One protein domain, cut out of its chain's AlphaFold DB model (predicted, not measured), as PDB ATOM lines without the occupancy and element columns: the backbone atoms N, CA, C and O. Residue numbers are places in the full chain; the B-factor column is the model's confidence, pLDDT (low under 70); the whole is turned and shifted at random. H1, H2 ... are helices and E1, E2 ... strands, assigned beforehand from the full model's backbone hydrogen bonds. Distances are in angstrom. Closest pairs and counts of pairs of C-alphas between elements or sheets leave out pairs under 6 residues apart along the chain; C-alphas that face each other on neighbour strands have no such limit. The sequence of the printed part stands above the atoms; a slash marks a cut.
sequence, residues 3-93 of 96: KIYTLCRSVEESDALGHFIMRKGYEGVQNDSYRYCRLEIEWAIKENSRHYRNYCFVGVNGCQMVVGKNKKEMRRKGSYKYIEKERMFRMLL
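This is residues 3 to 93 of the 96 residues of an uncharacterized protein of Bacteroides pyogenes JCM 6292 (UniProt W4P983). What does the model look like? A small antiparallel sheet of three strands has three helices, H2, H1 and H4, over one face and the short helix H3 on the opposite face. The helical hairpin of H1 and H2 covers E2 and E3, and H4 covers the edge strand E1, beside whose residues 4 to 5 the link residues 81 to 82 pair, parallel. What is its make-up? The printed part has 91 residues, with four named helices and three named strands in the order E1 H1 H2 E2 E3 H3 H4, mixed in class, the sheet running E1 - E2 - E3. It is compact, with a radius of gyration of the C-alphas of 11.6 A and spans of 33 by 25 by 24 A.

How are the strands paired? E1, residues 4 to 8, and E2, residues 56 to 61, are antiparallel neighbours, with N 6 and O 58 within hydrogen-bond range at 2.8 A. E2 and E3, residues 64 to 68, form a hairpin, with N 59 and O 66 within range at 2.9 A. Where do the first two helices lie? H1, residues 11 to 23, is on the sheet over E2, at a height of 9.2 A, their closest C-alphas being those of Ser 14 and Val 58, 6.7 A apart. H2, residues 34 to 49, is on the same face over E2 and E3, and its closest C-alpha to E3 is that of Ala 44, 6.0 A from that of Gly 68. H1 and H2 touch, opposite ways at a shallow tilt of 30 degrees, closest at the C-alphas of Val 11 and Glu 42, 6.4 A. Where do the last two lie? H3, residues 71 to 76, is on the opposite face over E2, slantwise to the strands at 33 degrees to E2 on the local plane. H4, residues 86 to 93, is over E1 on the same face as H1, to which it is close but not clearly touching, the closest C-alphas, those of Ile 21 and Leu 93, being 7.5 A apart. H3 is apart from H1, H2 and H4. How are the helix backbones? In H1, H2, H3 and H4 every O i to N i+4 pair is within hydrogen-bond range.

Where do the first elements lie? E1 begins at C-alpha 4, (-54.594, 144.719, -4.480), and is 13.5 A long; H1 is 18.2 A and H2 22.6 A. Where do the later ones end? E2 is 16.0 A long, E3 13.2 A and H3 8.8 A. H4, 10.7 A, ends at C-alpha 93, (-46.156, 144.219, -7.295).

How far does it reach? The two C-alphas farthest apart, those of Gly 25 and His 51, are 33.9 A apart. Is it unbroken and confident? The printed part has no cut and no long link. Its mean pLDDT is 92.4, and residues 29 to 32 are under 70.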
ATOM      1  N   LYS A   3     -53.915 140.609  -4.885       95.88
ATOM      2  CA  LYS A   3     -55.319 141.028  -5.078       95.88
ATOM      3  C   LYS A   3     -55.532 142.429  -4.506       95.88
ATOM      4  O   LYS A   3     -56.307 142.634  -3.564       95.88
ATOM      5  N   ILE A   4     -54.732 143.362  -5.010       97.12
ATOM      6  CA  ILE A   4     -54.594 144.719  -4.480       97.12
ATOM      7  C   ILE A   4     -54.973 145.759  -5.534       97.12
ATOM      8  O   ILE A   4     -54.797 145.520  -6.726       97.12
ATOM      9  N   TYR A   5     -55.446 146.921  -5.096       98.19
ATOM     10  CA  TYR A   5     -55.747 148.058  -5.964       98.19
ATOM     11  C   TYR A   5     -55.396 149.387  -5.302       98.19
ATOM     12  O   TYR A   5     -55.339 149.485  -4.076       98.19
ATOM     13  N   THR A   6     -55.195 150.420  -6.108       98.19
ATOM     14  CA  THR A   6     -54.953 151.797  -5.673       98.19
ATOM     15  C   THR A   6     -55.827 152.772  -6.466       98.19
ATOM     16  O   THR A   6     -56.554 152.362  -7.373       98.19
ATOM     17  N   LEU A   7     -55.844 154.039  -6.063       97.81
ATOM     18  CA  LEU A   7     -56.632 155.102  -6.686       97.81
ATOM     19  C   LEU A   7     -55.735 155.910  -7.622       97.81
ATOM     20  O   LEU A   7     -54.633 156.268  -7.229       97.81
ATOM     21  N   CYS A   8     -56.232 156.223  -8.814       97.25
ATOM     22  CA  CYS A   8     -55.597 157.119  -9.780       97.25
ATOM     23  C   CYS A   8     -56.552 158.282 -10.075       97.25
ATOM     24  O   CYS A   8     -57.767 158.079 -10.123       97.25
ATOM     25  N   ARG A   9     -56.033 159.498 -10.250       95.31
ATOM     26  CA  ARG A   9     -56.802 160.743 -10.427       95.31
ATOM     27  C   ARG A   9     -56.875 161.238 -11.871       95.31
ATOM     28  O   ARG A   9     -57.610 162.182 -12.150       95.31
ATOM     29  N   SER A  10     -56.150 160.616 -12.793       95.00
ATOM     30  CA  SER A  10     -56.218 160.960 -14.213       95.00
ATOM     31  C   SER A  10     -56.078 159.735 -15.111       95.00
ATOM     32  O   SER A  10     -55.703 158.651 -14.650       95.00
ATOM     33  N   VAL A  11     -56.404 159.901 -16.395       95.56
ATOM     34  CA  VAL A  11     -56.211 158.849 -17.402       95.56
ATOM     35  C   VAL A  11     -54.722 158.544 -17.528       95.56
ATOM     36  O   VAL A  11     -54.349 157.382 -17.528       95.56
ATOM     37  N   GLU A  12     -53.872 159.568 -17.539       96.06
ATOM     38  CA  GLU A  12     -52.416 159.464 -17.683       96.06
ATOM     39  C   GLU A  12     -51.776 158.720 -16.505       96.06
ATOM     40  O   GLU A  12     -50.944 157.839 -16.710       96.06
ATOM     41  N   GLU A  13     -52.186 159.028 -15.270       95.56
ATOM     42  CA  GLU A  13     -51.721 158.322 -14.068       95.56
ATOM     43  C   GLU A  13     -52.137 156.846 -14.108       95.56
ATOM     44  O   GLU A  13     -51.329 155.947 -13.861       95.56
ATOM     45  N   SER A  14     -53.394 156.599 -14.478       96.31
ATOM     46  CA  SER A  14     -53.957 155.254 -14.585       96.31
ATOM     47  C   SER A  14     -53.279 154.433 -15.682       96.31
ATOM     48  O   SER A  14     -53.010 153.251 -15.484       96.31
ATOM     49  N   ASP A  15     -52.981 155.059 -16.821       95.75
ATOM     50  CA  ASP A  15     -52.327 154.450 -17.978       95.75
ATOM     51  C   ASP A  15     -50.855 154.130 -17.671       95.75
ATOM     52  O   ASP A  15     -50.378 153.017 -17.890       95.75
ATOM     53  N   ALA A  16     -50.139 155.056 -17.028       95.81
ATOM     54  CA  ALA A  16     -48.776 154.815 -16.564       95.81
ATOM     55  C   ALA A  16     -48.706 153.668 -15.541       95.81
ATOM     56  O   ALA A  16     -47.778 152.849 -15.565       95.81
ATOM     57  N   LEU A  17     -49.682 153.586 -14.631       95.56
ATOM     58  CA  LEU A  17     -49.771 152.486 -13.675       95.56
ATOM     59  C   LEU A  17     -50.148 151.163 -14.354       95.56
ATOM     60  O   LEU A  17     -49.559 150.132 -14.031       95.56
ATOM     61  N   GLY A  18     -51.072 151.187 -15.314       94.25
ATOM     62  CA  GLY A  18     -51.454 150.026 -16.112       94.25
ATOM     63  C   GLY A  18     -50.271 149.435 -16.873       94.25
ATOM     64  O   GLY A  18     -49.980 148.247 -16.748       94.25
ATOM     65  N   HIS A  19     -49.504 150.271 -17.571       93.56
ATOM     66  CA  HIS A  19     -48.272 149.846 -18.233       93.56
ATOM     67  C   HIS A  19     -47.230 149.283 -17.260       93.56
ATOM     68  O   HIS A  19     -46.536 148.322 -17.593       93.56
ATOM     69  N   PHE A  20     -47.109 149.842 -16.053       93.69
ATOM     70  CA  PHE A  20     -46.236 149.275 -15.026       93.69
ATOM     71  C   PHE A  20     -46.676 147.868 -14.603       93.69
ATOM     72  O   PHE A  20     -45.828 146.983 -14.508       93.69
ATOM     73  N   ILE A  21     -47.975 147.659 -14.374       92.88
ATOM     74  CA  ILE A  21     -48.548 146.351 -14.027       92.88
ATOM     75  C   ILE A  21     -48.229 145.334 -15.132       92.88
ATOM     76  O   ILE A  21     -47.680 144.274 -14.842       92.88
ATOM     77  N   MET A  22     -48.453 145.698 -16.398       89.69
ATOM     78  CA  MET A  22     -48.151 144.842 -17.556       89.69
ATOM     79  C   MET A  22     -46.667 144.459 -17.636       89.69
ATOM     80  O   MET A  22     -46.327 143.294 -17.817       89.69
ATOM     81  N   ARG A  23     -45.749 145.414 -17.412       90.06
ATOM     82  CA  ARG A  23     -44.294 145.147 -17.391       90.06
ATOM     83  C   ARG A  23     -43.864 144.162 -16.299       90.06
ATOM     84  O   ARG A  23     -42.748 143.659 -16.357       90.06
ATOM     85  N   LYS A  24     -44.707 143.916 -15.294       90.12
ATOM     86  CA  LYS A  24     -44.471 142.928 -14.233       90.12
ATOM     87  C   LYS A  24     -45.030 141.537 -14.555       90.12
ATOM     88  O   LYS A  24     -45.009 140.681 -13.680       90.12
ATOM     89  N   GLY A  25     -45.497 141.307 -15.785       87.56
ATOM     90  CA  GLY A  25     -46.013 140.010 -16.232       87.56
ATOM     91  C   GLY A  25     -47.477 139.768 -15.867       87.56
ATOM     92  O   GLY A  25     -47.932 138.630 -15.901       87.56
ATOM     93  N   TYR A  26     -48.207 140.821 -15.490       87.81
ATOM     94  CA  TYR A  26     -49.654 140.747 -15.323       87.81
ATOM     95  C   TYR A  26     -50.335 140.914 -16.686       87.81
ATOM     96  O   TYR A  26     -49.921 141.740 -17.495       87.81
ATOM     97  N   GLU A  27     -51.395 140.152 -16.911       84.25
ATOM     98  CA  GLU A  27     -52.163 140.095 -18.147       84.25
ATOM     99  C   GLU A  27     -53.269 141.159 -18.189       84.25
ATOM    100  O   GLU A  27     -53.810 141.598 -17.165       84.25
ATOM    101  N   GLY A  28     -53.653 141.543 -19.406       75.94
ATOM    102  CA  GLY A  28     -54.818 142.387 -19.661       75.94
ATOM    103  C   GLY A  28     -56.163 141.676 -19.521       75.94
ATOM    104  O   GLY A  28     -56.276 140.495 -19.185       75.94
ATOM    105  N   VAL A  29     -57.230 142.419 -19.807       63.31
ATOM    106  CA  VAL A  29     -58.565 141.836 -19.971       63.31
ATOM    107  C   VAL A  29     -58.563 141.023 -21.271       63.31
ATOM    108  O   VAL A  29     -58.343 141.595 -22.332       63.31
ATOM    109  N   GLN A  30     -58.807 139.707 -21.169       59.16
ATOM    110  CA  GLN A  30     -58.873 138.754 -22.293       59.16
ATOM    111  C   GLN A  30     -57.562 138.643 -23.105       59.16
ATOM    112  O   GLN A  30     -57.464 139.214 -24.186       59.16
ATOM    113  N   ASN A  31     -56.581 137.879 -22.598       55.78
ATOM    114  CA  ASN A  31     -55.320 137.520 -23.277       55.78
ATOM    115  C   ASN A  31     -54.594 138.708 -23.953       55.78
ATOM    116  O   ASN A  31     -54.670 138.895 -25.164       55.78
ATOM    117  N   ASP A  32     -53.849 139.482 -23.156       61.25
ATOM    118  CA  ASP A  32     -52.817 140.459 -23.575       61.25
ATOM    119  C   ASP A  32     -53.224 141.818 -24.165       61.25
ATOM    120  O   ASP A  32     -52.371 142.690 -24.357       61.25
ATOM    121  N   SER A  33     -54.505 142.104 -24.388       74.69
ATOM    122  CA  SER A  33     -54.893 143.414 -24.929       74.69
ATOM    123  C   SER A  33     -54.938 144.505 -23.846       74.69
ATOM    124  O   SER A  33     -55.978 144.800 -23.249       74.69
ATOM    125  N   TYR A  34     -53.811 145.198 -23.645       87.19
ATOM    126  CA  TYR A  34     -53.757 146.433 -22.846       87.19
ATOM    127  C   TYR A  34     -54.780 147.487 -23.313       87.19
ATOM    128  O   TYR A  34     -55.284 148.286 -22.523       87.19
ATOM    129  N   ARG A  35     -55.155 147.452 -24.597       89.19
ATOM    130  CA  ARG A  35     -56.181 148.324 -25.178       89.19
ATOM    131  C   ARG A  35     -57.512 148.241 -24.425       89.19
ATOM    132  O   ARG A  35     -58.138 149.279 -24.226       89.19
ATOM    133  N   TYR A  36     -57.939 147.057 -23.981       88.88
ATOM    134  CA  TYR A  36     -59.170 146.938 -23.190       88.88
ATOM    135  C   TYR A  36     -59.014 147.518 -21.787       88.88
ATOM    136  O   TYR A  36     -59.929 148.181 -21.307       88.88
ATOM    137  N   CYS A  37     -57.845 147.364 -21.160       90.62
ATOM    138  CA  CYS A  37     -57.554 148.007 -19.878       90.62
ATOM    139  C   CYS A  37     -57.631 149.536 -19.989       90.62
ATOM    140  O   CYS A  37     -58.254 150.182 -19.148       90.62
ATOM    141  N   ARG A  38     -57.067 150.112 -21.057       93.88
ATOM    142  CA  ARG A  38     -57.153 151.551 -21.328       93.88
ATOM    143  C   ARG A  38     -58.592 152.017 -21.555       93.88
ATOM    144  O   ARG A  38     -58.995 153.027 -20.986       93.88
ATOM    145  N   LEU A  39     -59.386 151.268 -22.322       94.19
ATOM    146  CA  LEU A  39     -60.810 151.570 -22.502       94.19
ATOM    147  C   LEU A  39     -61.576 151.530 -21.170       94.19
ATOM    148  O   LEU A  39     -62.389 152.416 -20.914       94.19
ATOM    149  N   GLU A  40     -61.296 150.557 -20.295       94.44
ATOM    150  CA  GLU A  40     -61.899 150.516 -18.957       94.44
ATOM    151  C   GLU A  40     -61.492 151.720 -18.092       94.44
ATOM    152  O   GLU A  40     -62.335 152.246 -17.365       94.44
ATOM    153  N   ILE A  41     -60.236 152.183 -18.171       96.31
ATOM    154  CA  ILE A  41     -59.763 153.405 -17.490       96.31
ATOM    155  C   ILE A  41     -60.563 154.616 -17.961       96.31
ATOM    156  O   ILE A  41     -61.145 155.335 -17.143       96.31
ATOM    157  N   GLU A  42     -60.621 154.824 -19.276       95.88
ATOM    158  CA  GLU A  42     -61.327 155.951 -19.882       95.88
ATOM    159  C   GLU A  42     -62.812 155.933 -19.502       95.88
ATOM    160  O   GLU A  42     -63.375 156.963 -19.124       95.88
ATOM    161  N   TRP A  43     -63.449 154.760 -19.525       95.69
ATOM    162  CA  TRP A  43     -64.846 154.600 -19.125       95.69
ATOM    163  C   TRP A  43     -65.066 154.851 -17.635       95.69
ATOM    164  O   TRP A  43     -65.998 155.573 -17.284       95.69
ATOM    165  N   ALA A  44     -64.217 154.312 -16.758       96.56
ATOM    166  CA  ALA A  44     -64.348 154.493 -15.316       96.56
ATOM    167  C   ALA A  44     -64.211 155.969 -14.914       96.56
ATOM    168  O   ALA A  44     -65.005 156.464 -14.112       96.56
ATOM    169  N   ILE A  45     -63.246 156.685 -15.501       95.50
ATOM    170  CA  ILE A  45     -63.047 158.120 -15.261       95.50
ATOM    171  C   ILE A  45     -64.207 158.928 -15.844       95.50
ATOM    172  O   ILE A  45     -64.753 159.784 -15.151       95.50
ATOM    173  N   LYS A  46     -64.639 158.635 -17.077       95.12
ATOM    174  CA  LYS A  46     -65.783 159.308 -17.716       95.12
ATOM    175  C   LYS A  46     -67.086 159.109 -16.943       95.12
ATOM    176  O   LYS A  46     -67.923 160.005 -16.906       95.12
ATOM    177  N   GLU A  47     -67.299 157.939 -16.353       95.44
ATOM    178  CA  GLU A  47     -68.493 157.683 -15.552       95.44
ATOM    179  C   GLU A  47     -68.428 158.404 -14.201       95.44
ATOM    180  O   GLU A  47     -69.410 159.011 -13.780       95.44
ATOM    181  N   ASN A  48     -67.268 158.404 -13.541       95.62
ATOM    182  CA  ASN A  48     -67.093 159.122 -12.282       95.62
ATOM    183  C   ASN A  48     -67.133 160.649 -12.456       95.62
ATOM    184  O   ASN A  48     -67.668 161.341 -11.584       95.62
ATOM    185  N   SER A  49     -66.656 161.191 -13.579       93.44
ATOM    186  CA  SER A  49     -66.668 162.637 -13.834       93.44
ATOM    187  C   SER A  49     -68.089 163.203 -13.929       93.44
ATOM    188  O   SER A  49     -68.325 164.323 -13.482       93.44
ATOM    189  N   ARG A  50     -69.074 162.395 -14.360       93.19
ATOM    190  CA  ARG A  50     -70.517 162.728 -14.293       93.19
ATOM    191  C   ARG A  50     -71.018 162.998 -12.873       93.19
ATOM    192  O   ARG A  50     -72.071 163.600 -12.696       93.19
ATOM    193  N   HIS A  51     -70.275 162.547 -11.869       92.44
ATOM    194  CA  HIS A  51     -70.553 162.746 -10.451       92.44
ATOM    195  C   HIS A  51     -69.499 163.633  -9.771       92.44
ATOM    196  O   HIS A  51     -69.319 163.532  -8.557       92.44
ATOM    197  N   TYR A  52     -68.787 164.469 -10.537       90.94
ATOM    198  CA  TYR A  52     -67.722 165.359 -10.053       90.94
ATOM    199  C   TYR A  52     -66.561 164.618  -9.370       90.94
ATOM    200  O   TYR A  52     -65.931 165.121  -8.442       90.94
ATOM    201  N   ARG A  53     -66.278 163.391  -9.819       91.12
ATOM    202  CA  ARG A  53     -65.186 162.554  -9.316       91.12
ATOM    203  C   ARG A  53     -64.206 162.278 -10.447       91.12
ATOM    204  O   ARG A  53     -64.493 161.501 -11.345       91.12
ATOM    205  N   ASN A  54     -63.024 162.869 -10.377       92.25
ATOM    206  CA  ASN A  54     -61.964 162.619 -11.352       92.25
ATOM    207  C   ASN A  54     -61.011 161.569 -10.787       92.25
ATOM    208  O   ASN A  54     -59.914 161.884 -10.346       92.25
ATOM    209  N   TYR A  55     -61.488 160.330 -10.676       95.69
ATOM    210  CA  TYR A  55     -60.647 159.213 -10.266       95.69
ATOM    211  C   TYR A  55     -61.172 157.891 -10.815       95.69
ATOM    212  O   TYR A  55     -62.359 157.749 -11.106       95.69
ATOM    213  N   CYS A  56     -60.310 156.887 -10.860       97.50
ATOM    214  CA  CYS A  56     -60.690 155.483 -10.926       97.50
ATOM    215  C   CYS A  56     -59.802 154.665  -9.984       97.50
ATOM    216  O   CYS A  56     -58.885 155.180  -9.341       97.50
ATOM    217  N   PHE A  57     -60.107 153.382  -9.861       98.00
ATOM    218  CA  PHE A  57     -59.266 152.422  -9.168       98.00
ATOM    219  C   PHE A  57     -58.614 151.501 -10.187       98.00
ATOM    220  O   PHE A  57     -59.287 150.998 -11.084       98.00
ATOM    221  N   VAL A  58     -57.319 151.265 -10.018       97.38
ATOM    222  CA  VAL A  58     -56.515 150.369 -10.850       97.38
ATOM    223  C   VAL A  58     -55.851 149.354  -9.932       97.38
ATOM    224  O   VAL A  58     -55.369 149.694  -8.849       97.38
ATOM    225  N   GLY A  59     -55.855 148.088 -10.322       96.00
ATOM    226  CA  GLY A  59     -55.325 147.024  -9.492       96.00
ATOM    227  C   GLY A  59     -55.120 145.724 -10.237       96.00
ATOM    228  O   GLY A  59     -55.150 145.671 -11.463       96.00
ATOM    229  N   VAL A  60     -54.928 144.671  -9.455       94.81
ATOM    230  CA  VAL A  60     -54.751 143.306  -9.941       94.81
ATOM    231  C   VAL A  60     -55.671 142.345  -9.194       94.81
ATOM    232  O   VAL A  60     -55.996 142.555  -8.017       94.81
ATOM    233  N   ASN A  61     -56.075 141.285  -9.881       94.00
ATOM    234  CA  ASN A  61     -56.692 140.088  -9.330       94.00
ATOM    235  C   ASN A  61     -55.966 138.867  -9.904       94.00
ATOM    236  O   ASN A  61     -56.181 138.495 -11.056       94.00
ATOM    237  N   GLY A  62     -55.104 138.232  -9.112       89.69
ATOM    238  CA  GLY A  62     -54.310 137.135  -9.658       89.69
ATOM    239  C   GLY A  62     -53.240 137.685 -10.599       89.69
ATOM    240  O   GLY A  62     -52.527 138.611 -10.218       89.69
ATOM    241  N   CYS A  63     -53.151 137.129 -11.809       87.75
ATOM    242  CA  CYS A  63     -52.319 137.671 -12.886       87.75
ATOM    243  C   CYS A  63     -53.002 138.802 -13.656       87.75
ATOM    244  O   CYS A  63     -52.344 139.433 -14.463       87.75
ATOM    245  N   GLN A  64     -54.287 139.087 -13.440       90.62
ATOM    246  CA  GLN A  64     -55.032 139.982 -14.321       90.62
ATOM    247  C   GLN A  64     -55.095 141.414 -13.783       90.62
ATOM    248  O   GLN A  64     -55.427 141.632 -12.614       90.62
ATOM    249  N   MET A  65     -54.845 142.400 -14.644       93.06
ATOM    250  CA  MET A  65     -55.131 143.808 -14.374       93.06
ATOM    251  C   MET A  65     -56.643 144.056 -14.339       93.06
ATOM    252  O   MET A  65     -57.391 143.596 -15.198       93.06
ATOM    253  N   VAL A  66     -57.099 144.838 -13.363       95.00
ATOM    254  CA  VAL A  66     -58.505 145.221 -13.213       95.00
ATOM    255  C   VAL A  66     -58.643 146.717 -12.960       95.00
ATOM    256  O   VAL A  66     -57.832 147.325 -12.260       95.00
ATOM    257  N   VAL A  67     -59.708 147.304 -13.498       96.44
ATOM    258  CA  VAL A  67     -60.041 148.723 -13.340       96.44
ATOM    259  C   VAL A  67     -61.460 148.844 -12.799       96.44
ATOM    260  O   VAL A  67     -62.316 148.036 -13.136       96.44
ATOM    261  N   GLY A  68     -61.761 149.829 -11.964       96.44
ATOM    262  CA  GLY A  68     -63.130 150.031 -11.492       96.44
ATOM    263  C   GLY A  68     -63.397 151.453 -11.043       96.44
ATOM    264  O   GLY A  68     -62.500 152.172 -10.607       96.44
ATOM    265  N   LYS A  69     -64.658 151.878 -11.101       96.44
ATOM    266  CA  LYS A  69     -65.046 153.248 -10.733       96.44
ATOM    267  C   LYS A  69     -65.205 153.439  -9.226       96.44
ATOM    268  O   LYS A  69     -65.180 154.557  -8.719       96.44
ATOM    269  N   ASN A  70     -65.369 152.355  -8.470       96.00
ATOM    270  CA  ASN A  70     -65.502 152.406  -7.016       96.00
ATOM    271  C   ASN A  70     -65.034 151.108  -6.338       96.00
ATOM    272  O   ASN A  70     -64.911 150.059  -6.965       96.00
ATOM    273  N   LYS A  71     -64.845 151.158  -5.012       96.62
ATOM    274  CA  LYS A  71     -64.416 149.999  -4.206       96.62
ATOM    275  C   LYS A  71     -65.362 148.793  -4.313       96.62
ATOM    276  O   LYS A  71     -64.922 147.655  -4.175       96.62
ATOM    277  N   LYS A  72     -66.667 149.010  -4.540       97.19
ATOM    278  CA  LYS A  72     -67.641 147.917  -4.711       97.19
ATOM    279  C   LYS A  72     -67.382 147.155  -6.010       97.19
ATOM    280  O   LYS A  72     -67.450 145.932  -5.999       97.19
ATOM    281  N   GLU A  73     -67.054 147.856  -7.088       96.88
ATOM    282  CA  GLU A  73     -66.674 147.248  -8.361       96.88
ATOM    283  C   GLU A  73     -65.349 146.488  -8.261       96.88
ATOM    284  O   GLU A  73     -65.292 145.342  -8.691       96.88
ATOM    285  N   MET A  74     -64.338 147.045  -7.585       97.44
ATOM    286  CA  MET A  74     -63.062 146.340  -7.372       97.44
ATOM    287  C   MET A  74     -63.255 144.993  -6.671       97.44
ATOM    288  O   MET A  74     -62.717 143.979  -7.114       97.44
ATOM    289  N   ARG A  75     -64.114 144.951  -5.642       96.75
ATOM    290  CA  ARG A  75     -64.478 143.700  -4.958       96.75
ATOM    291  C   ARG A  75     -65.181 142.702  -5.879       96.75
ATOM    292  O   ARG A  75     -64.920 141.509  -5.768       96.75
ATOM    293  N   ARG A  76     -66.051 143.169  -6.784       96.50
ATOM    294  CA  ARG A  76     -66.694 142.310  -7.799       96.50
ATOM    295  C   ARG A  76     -65.681 141.760  -8.802       96.50
ATOM    296  O   ARG A  76     -65.821 140.620  -9.215       96.50
ATOM    297  N   LYS A  77     -64.648 142.539  -9.131       94.88
ATOM    298  CA  LYS A  77     -63.524 142.135  -9.991       94.88
ATOM    299  C   LYS A  77     -62.439 141.326  -9.253       94.88
ATOM    300  O   LYS A  77     -61.378 141.071  -9.811       94.88
ATOM    301  N   GLY A  78     -62.676 140.920  -8.001       95.62
ATOM    302  CA  GLY A  78     -61.764 140.060  -7.237       95.62
ATOM    303  C   GLY A  78     -60.541 140.764  -6.633       95.62
ATOM    304  O   GLY A  78     -59.661 140.098  -6.089       95.62
ATOM    305  N   SER A  79     -60.477 142.098  -6.691       96.06
ATOM    306  CA  SER A  79     -59.411 142.887  -6.067       96.06
ATOM    307  C   SER A  79     -59.906 143.493  -4.753       96.06
ATOM    308  O   SER A  79     -60.769 144.373  -4.725       96.06
ATOM    309  N   TYR A  80     -59.399 142.979  -3.631       95.88
ATOM    310  CA  TYR A  80     -60.030 143.175  -2.321       95.88
ATOM    311  C   TYR A  80     -59.320 144.191  -1.430       95.88
ATOM    312  O   TYR A  80     -59.976 144.854  -0.623       95.88
ATOM    313  N   LYS A  81     -58.000 144.346  -1.569       97.25
ATOM    314  CA  LYS A  81     -57.197 145.176  -0.663       97.25
ATOM    315  C   LYS A  81     -56.829 146.510  -1.307       97.25
ATOM    316  O   LYS A  81     -56.096 146.552  -2.290       97.25
ATOM    317  N   TYR A  82     -57.300 147.602  -0.710       97.94
ATOM    318  CA  TYR A  82     -56.904 148.951  -1.109       97.94
ATOM    319  C   TYR A  82     -55.521 149.295  -0.551       97.94
ATOM    320  O   TYR A  82     -55.268 149.110   0.641       97.94
ATOM    321  N   ILE A  83     -54.653 149.826  -1.403       97.88
ATOM    322  CA  ILE A  83     -53.341 150.356  -1.052       97.88
ATOM    323  C   ILE A  83     -53.362 151.848  -1.357       97.88
ATOM    324  O   ILE A  83     -53.408 152.256  -2.513       97.88
ATOM    325  N   GLU A  84     -53.351 152.664  -0.309       95.94
ATOM    326  CA  GLU A  84     -53.501 154.114  -0.438       95.94
ATOM    327  C   GLU A  84     -52.287 154.785  -1.082       95.94
ATOM    328  O   GLU A  84     -52.434 155.667  -1.921       95.94
ATOM    329  N   LYS A  85     -51.081 154.352  -0.710       94.81
ATOM    330  CA  LYS A  85     -49.838 154.901  -1.254       94.81
ATOM    331  C   LYS A  85     -49.435 154.132  -2.507       94.81
ATOM    332  O   LYS A  85     -49.024 152.976  -2.402       94.81
ATOM    333  N   GLU A  86     -49.450 154.789  -3.663       93.00
ATOM    334  CA  GLU A  86     -49.042 154.201  -4.948       93.00
ATOM    335  C   GLU A  86     -47.634 153.572  -4.888       93.00
ATOM    336  O   GLU A  86     -47.418 152.466  -5.379       93.00
ATOM    337  N   ARG A  87     -46.679 154.203  -4.187       92.75
ATOM    338  CA  ARG A  87     -45.335 153.633  -3.964       92.75
ATOM    339  C   ARG A  87     -45.384 152.251  -3.303       92.75
ATOM    340  O   ARG A  87     -44.649 151.353  -3.706       92.75
ATOM    341  N   MET A  88     -46.247 152.074  -2.303       95.31
ATOM    342  CA  MET A  88     -46.418 150.784  -1.625       95.31
ATOM    343  C   MET A  88     -47.086 149.768  -2.547       95.31
ATOM    344  O   MET A  88     -46.707 148.602  -2.541       95.31
ATOM    345  N   PHE A  89     -48.043 150.211  -3.366       95.44
ATOM    346  CA  PHE A  89     -48.669 149.369  -4.381       95.44
ATOM    347  C   PHE A  89     -47.624 148.837  -5.372       95.44
ATOM    348  O   PHE A  89     -47.512 147.626  -5.549       95.44
ATOM    349  N   ARG A  90     -46.789 149.717  -5.939       93.56
ATOM    350  CA  ARG A  90     -45.704 149.337  -6.858       93.56
ATOM    351  C   ARG A  90     -44.700 148.390  -6.213       93.56
ATOM    352  O   ARG A  90     -44.289 147.429  -6.851       93.56
ATOM    353  N   MET A  91     -44.335 148.631  -4.954       93.62
ATOM    354  CA  MET A  91     -43.435 147.753  -4.204       93.62
ATOM    355  C   MET A  91     -44.028 146.350  -4.036       93.62
ATOM    356  O   MET A  91     -43.356 145.372  -4.328       93.62
ATOM    357  N   LEU A  92     -45.304 146.240  -3.657       93.44
ATOM    358  CA  LEU A  92     -45.983 144.948  -3.505       93.44
ATOM    359  C   LEU A  92     -46.099 144.164  -4.823       93.44
ATOM    360  O   LEU A  92     -46.116 142.937  -4.790       93.44
ATOM    361  N   LEU A  93     -46.169 144.851  -5.968       90.12
ATOM    362  CA  LEU A  93     -46.156 144.219  -7.295       90.12
ATOM    363  C   LEU A  93     -44.746 143.956  -7.846       90.12
ATOM    364  O   LEU A  93     -44.603 143.203  -8.805       90.12
TER     365      LEU A  93